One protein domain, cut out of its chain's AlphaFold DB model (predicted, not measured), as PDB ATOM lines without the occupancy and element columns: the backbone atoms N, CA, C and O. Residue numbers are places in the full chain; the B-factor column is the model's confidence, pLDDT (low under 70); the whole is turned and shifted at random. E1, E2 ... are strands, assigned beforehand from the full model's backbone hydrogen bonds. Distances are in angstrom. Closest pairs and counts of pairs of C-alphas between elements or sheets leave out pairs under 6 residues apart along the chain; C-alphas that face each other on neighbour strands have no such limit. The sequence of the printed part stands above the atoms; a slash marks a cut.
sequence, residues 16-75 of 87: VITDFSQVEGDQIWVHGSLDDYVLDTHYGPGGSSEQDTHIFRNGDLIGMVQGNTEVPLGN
ATOM      1  N   VAL A  16     278.882 256.771 232.786       83.62
ATOM      2  CA  VAL A  16     279.404 257.166 234.104       83.62
ATOM      3  C   VAL A  16     278.383 258.075 234.768       83.62
ATOM      4  O   VAL A  16     277.990 259.081 234.180       83.62
ATOM      5  N   ILE A  17     277.957 257.710 235.973       84.38
ATOM      6  CA  ILE A  17     276.993 258.454 236.785       84.38
ATOM      7  C   ILE A  17     277.743 258.971 238.011       84.38
ATOM      8  O   ILE A  17     278.300 258.181 238.773       84.38
ATOM      9  N   THR A  18     277.796 260.292 238.177       84.56
ATOM     10  CA  THR A  18     278.672 260.946 239.167       84.56
ATOM     11  C   THR A  18     277.925 261.596 240.325       84.56
ATOM     12  O   THR A  18     278.544 261.950 241.320       84.56
ATOM     13  N   ASP A  19     276.618 261.799 240.188       80.69
ATOM     14  CA  ASP A  19     275.763 262.543 241.116       80.69
ATOM     15  C   ASP A  19     274.603 261.702 241.665       80.69
ATOM     16  O   ASP A  19     273.653 262.252 242.206       80.69
ATOM     17  N   PHE A  20     274.689 260.370 241.557       82.56
ATOM     18  CA  PHE A  20     273.674 259.469 242.101       82.56
ATOM     19  C   PHE A  20     273.567 259.606 243.620       82.56
ATOM     20  O   PHE A  20     274.564 259.479 244.339       82.56
ATOM     21  N   SER A  21     272.338 259.785 244.098       80.31
ATOM     22  CA  SER A  21     272.042 260.012 245.504       80.31
ATOM     23  C   SER A  21     270.846 259.181 245.958       80.31
ATOM     24  O   SER A  21     269.678 259.509 245.731       80.31
ATOM     25  N   GLN A  22     271.126 258.101 246.693       73.94
ATOM     26  CA  GLN A  22     270.065 257.300 247.311       73.94
ATOM     27  C   GLN A  22     269.197 258.110 248.279       73.94
ATOM     28  O   GLN A  22     267.998 257.866 248.394       73.94
ATOM     29  N   VAL A  23     269.807 259.059 248.999       76.81
ATOM     30  CA  VAL A  23     269.119 259.884 250.005       76.81
ATOM     31  C   VAL A  23     268.110 260.820 249.343       76.81
ATOM     32  O   VAL A  23     267.070 261.115 249.930       76.81
ATOM     33  N   GLU A  24     268.389 261.251 248.115       81.50
ATOM     34  CA  GLU A  24     267.471 262.053 247.302       81.50
ATOM     35  C   GLU A  24     266.439 261.193 246.556       81.50
ATOM     36  O   GLU A  24     265.465 261.722 246.020       81.50
ATOM     37  N   GLY A  25     266.576 259.864 246.625       79.56
ATOM     38  CA  GLY A  25     265.625 258.903 246.075       79.56
ATOM     39  C   GLY A  25     265.902 258.511 244.627       79.56
ATOM     40  O   GLY A  25     264.985 258.025 243.959       79.56
ATOM     41  N   ASP A  26     267.132 258.702 244.146       80.94
ATOM     42  CA  ASP A  26     267.512 258.326 242.788       80.94
ATOM     43  C   ASP A  26     267.385 256.820 242.554       80.94
ATOM     44  O   ASP A  26     267.654 255.984 243.423       80.94
ATOM     45  N   GLN A  27     266.984 256.466 241.334       82.19
ATOM     46  CA  GLN A  27     266.849 255.082 240.896       82.19
ATOM     47  C   GLN A  27     267.423 254.917 239.500       82.19
ATOM     48  O   GLN A  27     267.200 255.753 238.621       82.19
ATOM     49  N   ILE A  28     268.099 253.792 239.276       80.75
ATOM     50  CA  ILE A  28     268.567 253.411 237.946       80.75
ATOM     51  C   ILE A  28     267.583 252.418 237.347       80.75
ATOM     52  O   ILE A  28     267.296 251.361 237.909       80.75
ATOM     53  N   TRP A  29     267.065 252.797 236.185       81.38
ATOM     54  CA  TRP A  29     266.093 252.016 235.443       81.38
ATOM     55  C   TRP A  29     266.815 251.263 234.338       81.38
ATOM     56  O   TRP A  29     267.566 251.847 233.554       81.38
ATOM     57  N   VAL A  30     266.577 249.958 234.286       78.69
ATOM     58  CA  VAL A  30     267.139 249.064 233.278       78.69
ATOM     59  C   VAL A  30     266.014 248.405 232.488       78.69
ATOM     60  O   VAL A  30     264.872 248.356 232.938       78.69
ATOM     61  N   HIS A  31     266.325 247.941 231.280       77.69
ATOM     62  CA  HIS A  31     265.337 247.358 230.377       77.69
ATOM     63  C   HIS A  31     265.486 245.835 230.306       77.69
ATOM     64  O   HIS A  31     266.591 245.323 230.127       77.69
ATOM     65  N   GLY A  32     264.366 245.114 230.340       78.25
ATOM     66  CA  GLY A  32     264.343 243.652 230.335       78.25
ATOM     67  C   GLY A  32     264.466 243.062 231.739       78.25
ATOM     68  O   GLY A  32     264.123 243.708 232.729       78.25
ATOM     69  N   SER A  33     264.943 241.819 231.828       82.75
ATOM     70  CA  SER A  33     264.998 241.104 233.105       82.75
ATOM     71  C   SER A  33     266.139 241.612 233.976       82.75
ATOM     72  O   SER A  33     267.260 241.741 233.495       82.75
ATOM     73  N   LEU A  34     265.888 241.801 235.275       82.19
ATOM     74  CA  LEU A  34     266.948 242.076 236.252       82.19
ATOM     75  C   LEU A  34     267.971 240.942 236.358       82.19
ATOM     76  O   LEU A  34     269.118 241.212 236.694       82.19
ATOM     77  N   ASP A  35     267.592 239.706 236.024       85.31
ATOM     78  CA  ASP A  35     268.515 238.564 236.015       85.31
ATOM     79  C   ASP A  35     269.622 238.704 234.956       85.31
ATOM     80  O   ASP A  35     270.674 238.076 235.071       85.31
ATOM     81  N   ASP A  36     269.410 239.547 233.937       86.19
ATOM     82  CA  ASP A  36     270.431 239.857 232.934       86.19
ATOM     83  C   ASP A  36     271.508 240.802 233.491       86.19
ATOM     84  O   ASP A  36     272.529 241.019 232.828       86.19
ATOM     85  N   TYR A  37     271.282 241.391 234.671       85.44
ATOM     86  CA  TYR A  37     272.117 242.430 235.254       85.44
ATOM     87  C   TYR A  37     272.860 241.954 236.497       85.44
ATOM     88  O   TYR A  37     272.331 241.247 237.352       85.44
ATOM     89  N   VAL A  38     274.106 242.402 236.620       86.62
ATOM     90  CA  VAL A  38     274.946 242.155 237.794       86.62
ATOM     91  C   VAL A  38     275.519 243.481 238.264       86.62
ATOM     92  O   VAL A  38     276.101 244.225 237.475       86.62
ATOM     93  N   LEU A  39     275.354 243.767 239.554       84.81
ATOM     94  CA  LEU A  39     276.028 244.874 240.219       84.81
ATOM     95  C   LEU A  39     277.321 244.369 240.852       84.81
ATOM     96  O   LEU A  39     277.298 243.396 241.608       84.81
ATOM     97  N   ASP A  40     278.431 245.040 240.566       80.81
ATOM     98  CA  ASP A  40     279.723 244.762 241.189       80.81
ATOM     99  C   ASP A  40     280.265 246.019 241.874       80.81
ATOM    100  O   ASP A  40     280.590 247.015 241.231       80.81
ATOM    101  N   THR A  41     280.364 245.948 243.197       74.31
ATOM    102  CA  THR A  41     280.835 247.021 244.083       74.31
ATOM    103  C   THR A  41     282.305 246.859 244.488       74.31
ATOM    104  O   THR A  41     282.835 247.658 245.259       74.31
ATOM    105  N   HIS A  42     282.979 245.803 244.014       61.56
ATOM    106  CA  HIS A  42     284.338 245.443 244.433       61.56
ATOM    107  C   HIS A  42     285.433 245.959 243.498       61.56
ATOM    108  O   HIS A  42     286.615 245.897 243.845       61.56
ATOM    109  N   TYR A  43     285.071 246.483 242.328       51.88
ATOM    110  CA  TYR A  43     286.020 247.085 241.404       51.88
ATOM    111  C   TYR A  43     286.026 248.600 241.591       51.88
ATOM    112  O   TYR A  43     285.075 249.279 241.244       51.88
ATOM    113  N   GLY A  44     287.121 249.139 242.114       48.16
ATOM    114  CA  GLY A  44     287.458 250.555 242.012       48.16
ATOM    115  C   GLY A  44     288.920 250.651 241.583       48.16
ATOM    116  O   GLY A  44     289.783 250.087 242.270       48.16
ATOM    117  N   PRO A  45     289.262 251.296 240.455       39.50
ATOM    118  CA  PRO A  45     290.654 251.512 240.103       39.50
ATOM    119  C   PRO A  45     291.253 252.556 241.057       39.50
ATOM    120  O   PRO A  45     291.144 253.752 240.825       39.50
ATOM    121  N   GLY A  46     291.928 252.110 242.122       47.69
ATOM    122  CA  GLY A  46     292.879 252.966 242.844       47.69
ATOM    123  C   GLY A  46     292.660 253.206 244.337       47.69
ATOM    124  O   GLY A  46     293.300 254.105 244.873       47.69
ATOM    125  N   GLY A  47     291.843 252.415 245.039       47.56
ATOM    126  CA  GLY A  47     291.815 252.464 246.509       47.56
ATOM    127  C   GLY A  47     291.307 253.786 247.105       47.56
ATOM    128  O   GLY A  47     291.652 254.111 248.242       47.56
ATOM    129  N   SER A  48     290.502 254.547 246.359       49.59
ATOM    130  CA  SER A  48     289.687 255.620 246.924       49.59
ATOM    131  C   SER A  48     288.594 255.015 247.805       49.59
ATOM    132  O   SER A  48     288.046 253.955 247.517       49.59
ATOM    133  N   SER A  49     288.301 255.685 248.913       51.59
ATOM    134  CA  SER A  49     287.371 255.276 249.976       51.59
ATOM    135  C   SER A  49     285.900 255.178 249.564       51.59
ATOM    136  O   SER A  49     285.042 254.975 250.419       51.59
ATOM    137  N   GLU A  50     285.599 255.343 248.284       58.72
ATOM    138  CA  GLU A  50     284.253 255.375 247.739       58.72
ATOM    139  C   GLU A  50     284.203 254.225 246.729       58.72
ATOM    140  O   GLU A  50     284.810 254.284 245.664       58.72
ATOM    141  N   GLN A  51     283.626 253.100 247.146       70.44
ATOM    142  CA  GLN A  51     283.444 251.927 246.290       70.44
ATOM    143  C   GLN A  51     282.490 252.325 245.159       70.44
ATOM    144  O   GLN A  51     281.355 252.714 245.425       70.44
ATOM    145  N   ASP A  52     282.970 252.277 243.919       76.00
ATOM    146  CA  ASP A  52     282.144 252.485 242.732       76.00
ATOM    147  C   ASP A  52     281.253 251.251 242.505       76.00
ATOM    148  O   ASP A  52     281.673 250.118 242.748       76.00
ATOM    149  N   THR A  53     280.035 251.451 241.999       82.25
ATOM    150  CA  THR A  53     279.165 250.347 241.569       82.25
ATOM    151  C   THR A  53     279.202 250.215 240.054       82.25
ATOM    152  O   THR A  53     278.685 251.066 239.332       82.25
ATOM    153  N   HIS A  54     279.759 249.118 239.560       84.62
ATOM    154  CA  HIS A  54     279.687 248.732 238.158       84.62
ATOM    155  C   HIS A  54     278.378 247.995 237.866       84.62
ATOM    156  O   HIS A  54     277.929 247.158 238.647       84.62
ATOM    157  N   ILE A  55     277.780 248.288 236.715       86.00
ATOM    158  CA  ILE A  55     276.541 247.690 236.226       86.00
ATOM    159  C   ILE A  55     276.879 246.901 234.969       86.00
ATOM    160  O   ILE A  55     277.201 247.477 233.923       86.00
ATOM    161  N   PHE A  56     276.786 245.582 235.071       87.38
ATOM    162  CA  PHE A  56     276.983 244.669 233.958       87.38
ATOM    163  C   PHE A  56     275.646 244.186 233.416       87.38
ATOM    164  O   PHE A  56     274.719 243.961 234.187       87.38
ATOM    165  N   ARG A  57     275.568 243.966 232.101       87.06
ATOM    166  CA  ARG A  57     274.462 243.261 231.449       87.06
ATOM    167  C   ARG A  57     275.018 242.125 230.606       87.06
ATOM    168  O   ARG A  57     275.795 242.376 229.690       87.06
ATOM    169  N   ASN A  58     274.637 240.881 230.894       87.31
ATOM    170  CA  ASN A  58     275.156 239.689 230.207       87.31
ATOM    171  C   ASN A  58     276.702 239.634 230.142       87.31
ATOM    172  O   ASN A  58     277.277 239.163 229.162       87.31
ATOM    173  N   GLY A  59     277.376 240.133 231.185       85.69
ATOM    174  CA  GLY A  59     278.839 240.178 231.286       85.69
ATOM    175  C   GLY A  59     279.513 241.393 230.640       85.69
ATOM    176  O   GLY A  59     280.726 241.530 230.778       85.69
ATOM    177  N   ASP A  60     278.764 242.279 229.979       86.12
ATOM    178  CA  ASP A  60     279.299 243.518 229.409       86.12
ATOM    179  C   ASP A  60     279.099 244.702 230.359       86.12
ATOM    180  O   ASP A  60     278.039 244.820 230.978       86.12
ATOM    181  N   LEU A  61     280.100 245.578 230.486       86.25
ATOM    182  CA  LEU A  61     280.012 246.751 231.353       86.25
ATOM    183  C   LEU A  61     279.202 247.836 230.645       86.25
ATOM    184  O   LEU A  61     279.643 248.404 229.645       86.25
ATOM    185  N   ILE A  62     278.033 248.157 231.194       86.81
ATOM    186  CA  ILE A  62     277.120 249.132 230.592       86.81
ATOM    187  C   ILE A  62     277.059 250.453 231.361       86.81
ATOM    188  O   ILE A  62     276.696 251.481 230.786       86.81
ATOM    189  N   GLY A  63     277.442 250.451 232.641       85.75
ATOM    190  CA  GLY A  63     277.422 251.644 233.478       85.75
ATOM    191  C   GLY A  63     278.286 251.529 234.729       85.75
ATOM    192  O   GLY A  63     278.606 250.432 235.171       85.75
ATOM    193  N   MET A  64     278.652 252.669 235.302       84.38
ATOM    194  CA  MET A  64     279.361 252.788 236.572       84.38
ATOM    195  C   MET A  64     278.798 253.976 237.351       84.38
ATOM    196  O   MET A  64     278.687 255.077 236.808       84.38
ATOM    197  N   VAL A  65     278.466 253.757 238.618       85.00
ATOM    198  CA  VAL A  65     278.058 254.794 239.565       85.00
ATOM    199  C   VAL A  65     279.230 255.080 240.483       85.00
ATOM    200  O   VAL A  65     279.692 254.182 241.187       85.00
ATOM    201  N   GLN A  66     279.716 256.316 240.464       82.81
ATOM    202  CA  GLN A  66     280.857 256.690 241.282       82.81
ATOM    203  C   GLN A  66     280.467 256.881 242.743       82.81
ATOM    204  O   GLN A  66     279.411 257.437 243.054       82.81
ATOM    205  N   GLY A  67     281.336 256.392 243.624       72.56
ATOM    206  CA  GLY A  67     281.290 256.611 245.065       72.56
ATOM    207  C   GLY A  67     280.029 256.154 245.798       72.56
ATOM    208  O   GLY A  67     279.726 256.646 246.883       72.56
ATOM    209  N   ASN A  68     279.307 255.196 245.226       64.50
ATOM    210  CA  ASN A  68     278.114 254.609 245.816       64.50
ATOM    211  C   ASN A  68     278.278 253.093 245.910       64.50
ATOM    212  O   ASN A  68     278.488 252.434 244.896       64.50
ATOM    213  N   THR A  69     278.117 252.540 247.114       63.56
ATOM    214  CA  THR A  69     278.154 251.088 247.381       63.56
ATOM    215  C   THR A  69     276.821 250.395 247.185       63.56
ATOM    216  O   THR A  69     276.755 249.173 247.105       63.56
ATOM    217  N   GLU A  70     275.743 251.165 247.196       66.06
ATOM    218  CA  GLU A  70     274.396 250.640 247.154       66.06
ATOM    219  C   GLU A  70     273.673 251.368 246.022       66.06
ATOM    220  O   GLU A  70     273.479 252.580 246.048       66.06
ATOM    221  N   VAL A  71     273.289 250.633 244.986       64.44
ATOM    222  CA  VAL A  71     272.537 251.170 243.849       64.44
ATOM    223  C   VAL A  71     271.337 250.256 243.637       64.44
ATOM    224  O   VAL A  71     271.509 249.138 243.152       64.44
ATOM    225  N   PRO A  72     270.118 250.663 244.027       66.81
ATOM    226  CA  PRO A  72     268.925 249.893 243.719       66.81
ATOM    227  C   PRO A  72     268.650 249.933 242.211       66.81
ATOM    228  O   PRO A  72     268.484 251.004 241.623       66.81
ATOM    229  N   LEU A  73     268.557 248.754 241.593       64.94
ATOM    230  CA  LEU A  73     267.943 248.605 240.275       64.94
ATOM    231  C   LEU A  73     266.427 248.453 240.457       64.94
ATOM    232  O   LEU A  73     265.976 247.616 241.238       64.94
ATOM    233  N   GLY A  74     265.643 249.273 239.757       61.06
ATOM    234  CA  GLY A  74     264.181 249.149 239.719       61.06
ATOM    235  C   GLY A  74     263.711 248.112 238.690       61.06
ATOM    236  O   GLY A  74     264.304 248.000 237.617       61.06
ATOM    237  N   ASN A  75     262.647 247.358 239.007       55.97
ATOM    238  CA  ASN A  75     262.102 246.292 238.153       55.97
ATOM    239  C   ASN A  75     261.446 246.793 236.845       55.97
ATOM    240  O   ASN A  75     260.602 247.687 236.865       55.97
TER     241      ASN A  75
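AT A GLANCE: This is residues 16 to 75 of the 87 residues of an uncharacterized protein of Leptolyngbya sp. SIOISBB (UniProt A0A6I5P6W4). This flat domain has little regular structure: a small antiparallel sheet with long loops beside it. Residues 16 to 17 pair with 64 to 65 of E3, and 28 to 29 with 73 to 74, both parallel. The 60 printed residues, all strand by class with 15 in named elements, hold E1, E2 and E3, in that order along the chain and across the sheet: a meander, each strand the antiparallel neighbour of the one before. The whole is compact, with a radius of gyration of the C-alphas of 11.3 A and spans of 32 by 27 by 15 A.

IN THESE COORDINATES: E1, residues 37 to 40, begins at C-alpha (272.117, 242.430, 235.254). E2 is residues 53 to 57, 13.2 A long. E3, residues 60 to 65, 15.2 A, ends at (278.058, 254.794, 239.565).

HOW THE PARTS SIT: Hairpin E1 and E2 has N 40 and O 54 at 2.9 A, within hydrogen-bond range. Hairpin E2 and E3 has N 55 and O 63 at 2.8 A.

THE WHOLE: The printed part has no cut. Link E1 to E2 is long. Residues 42 to 50 and 68 to 75 have pLDDT under 70.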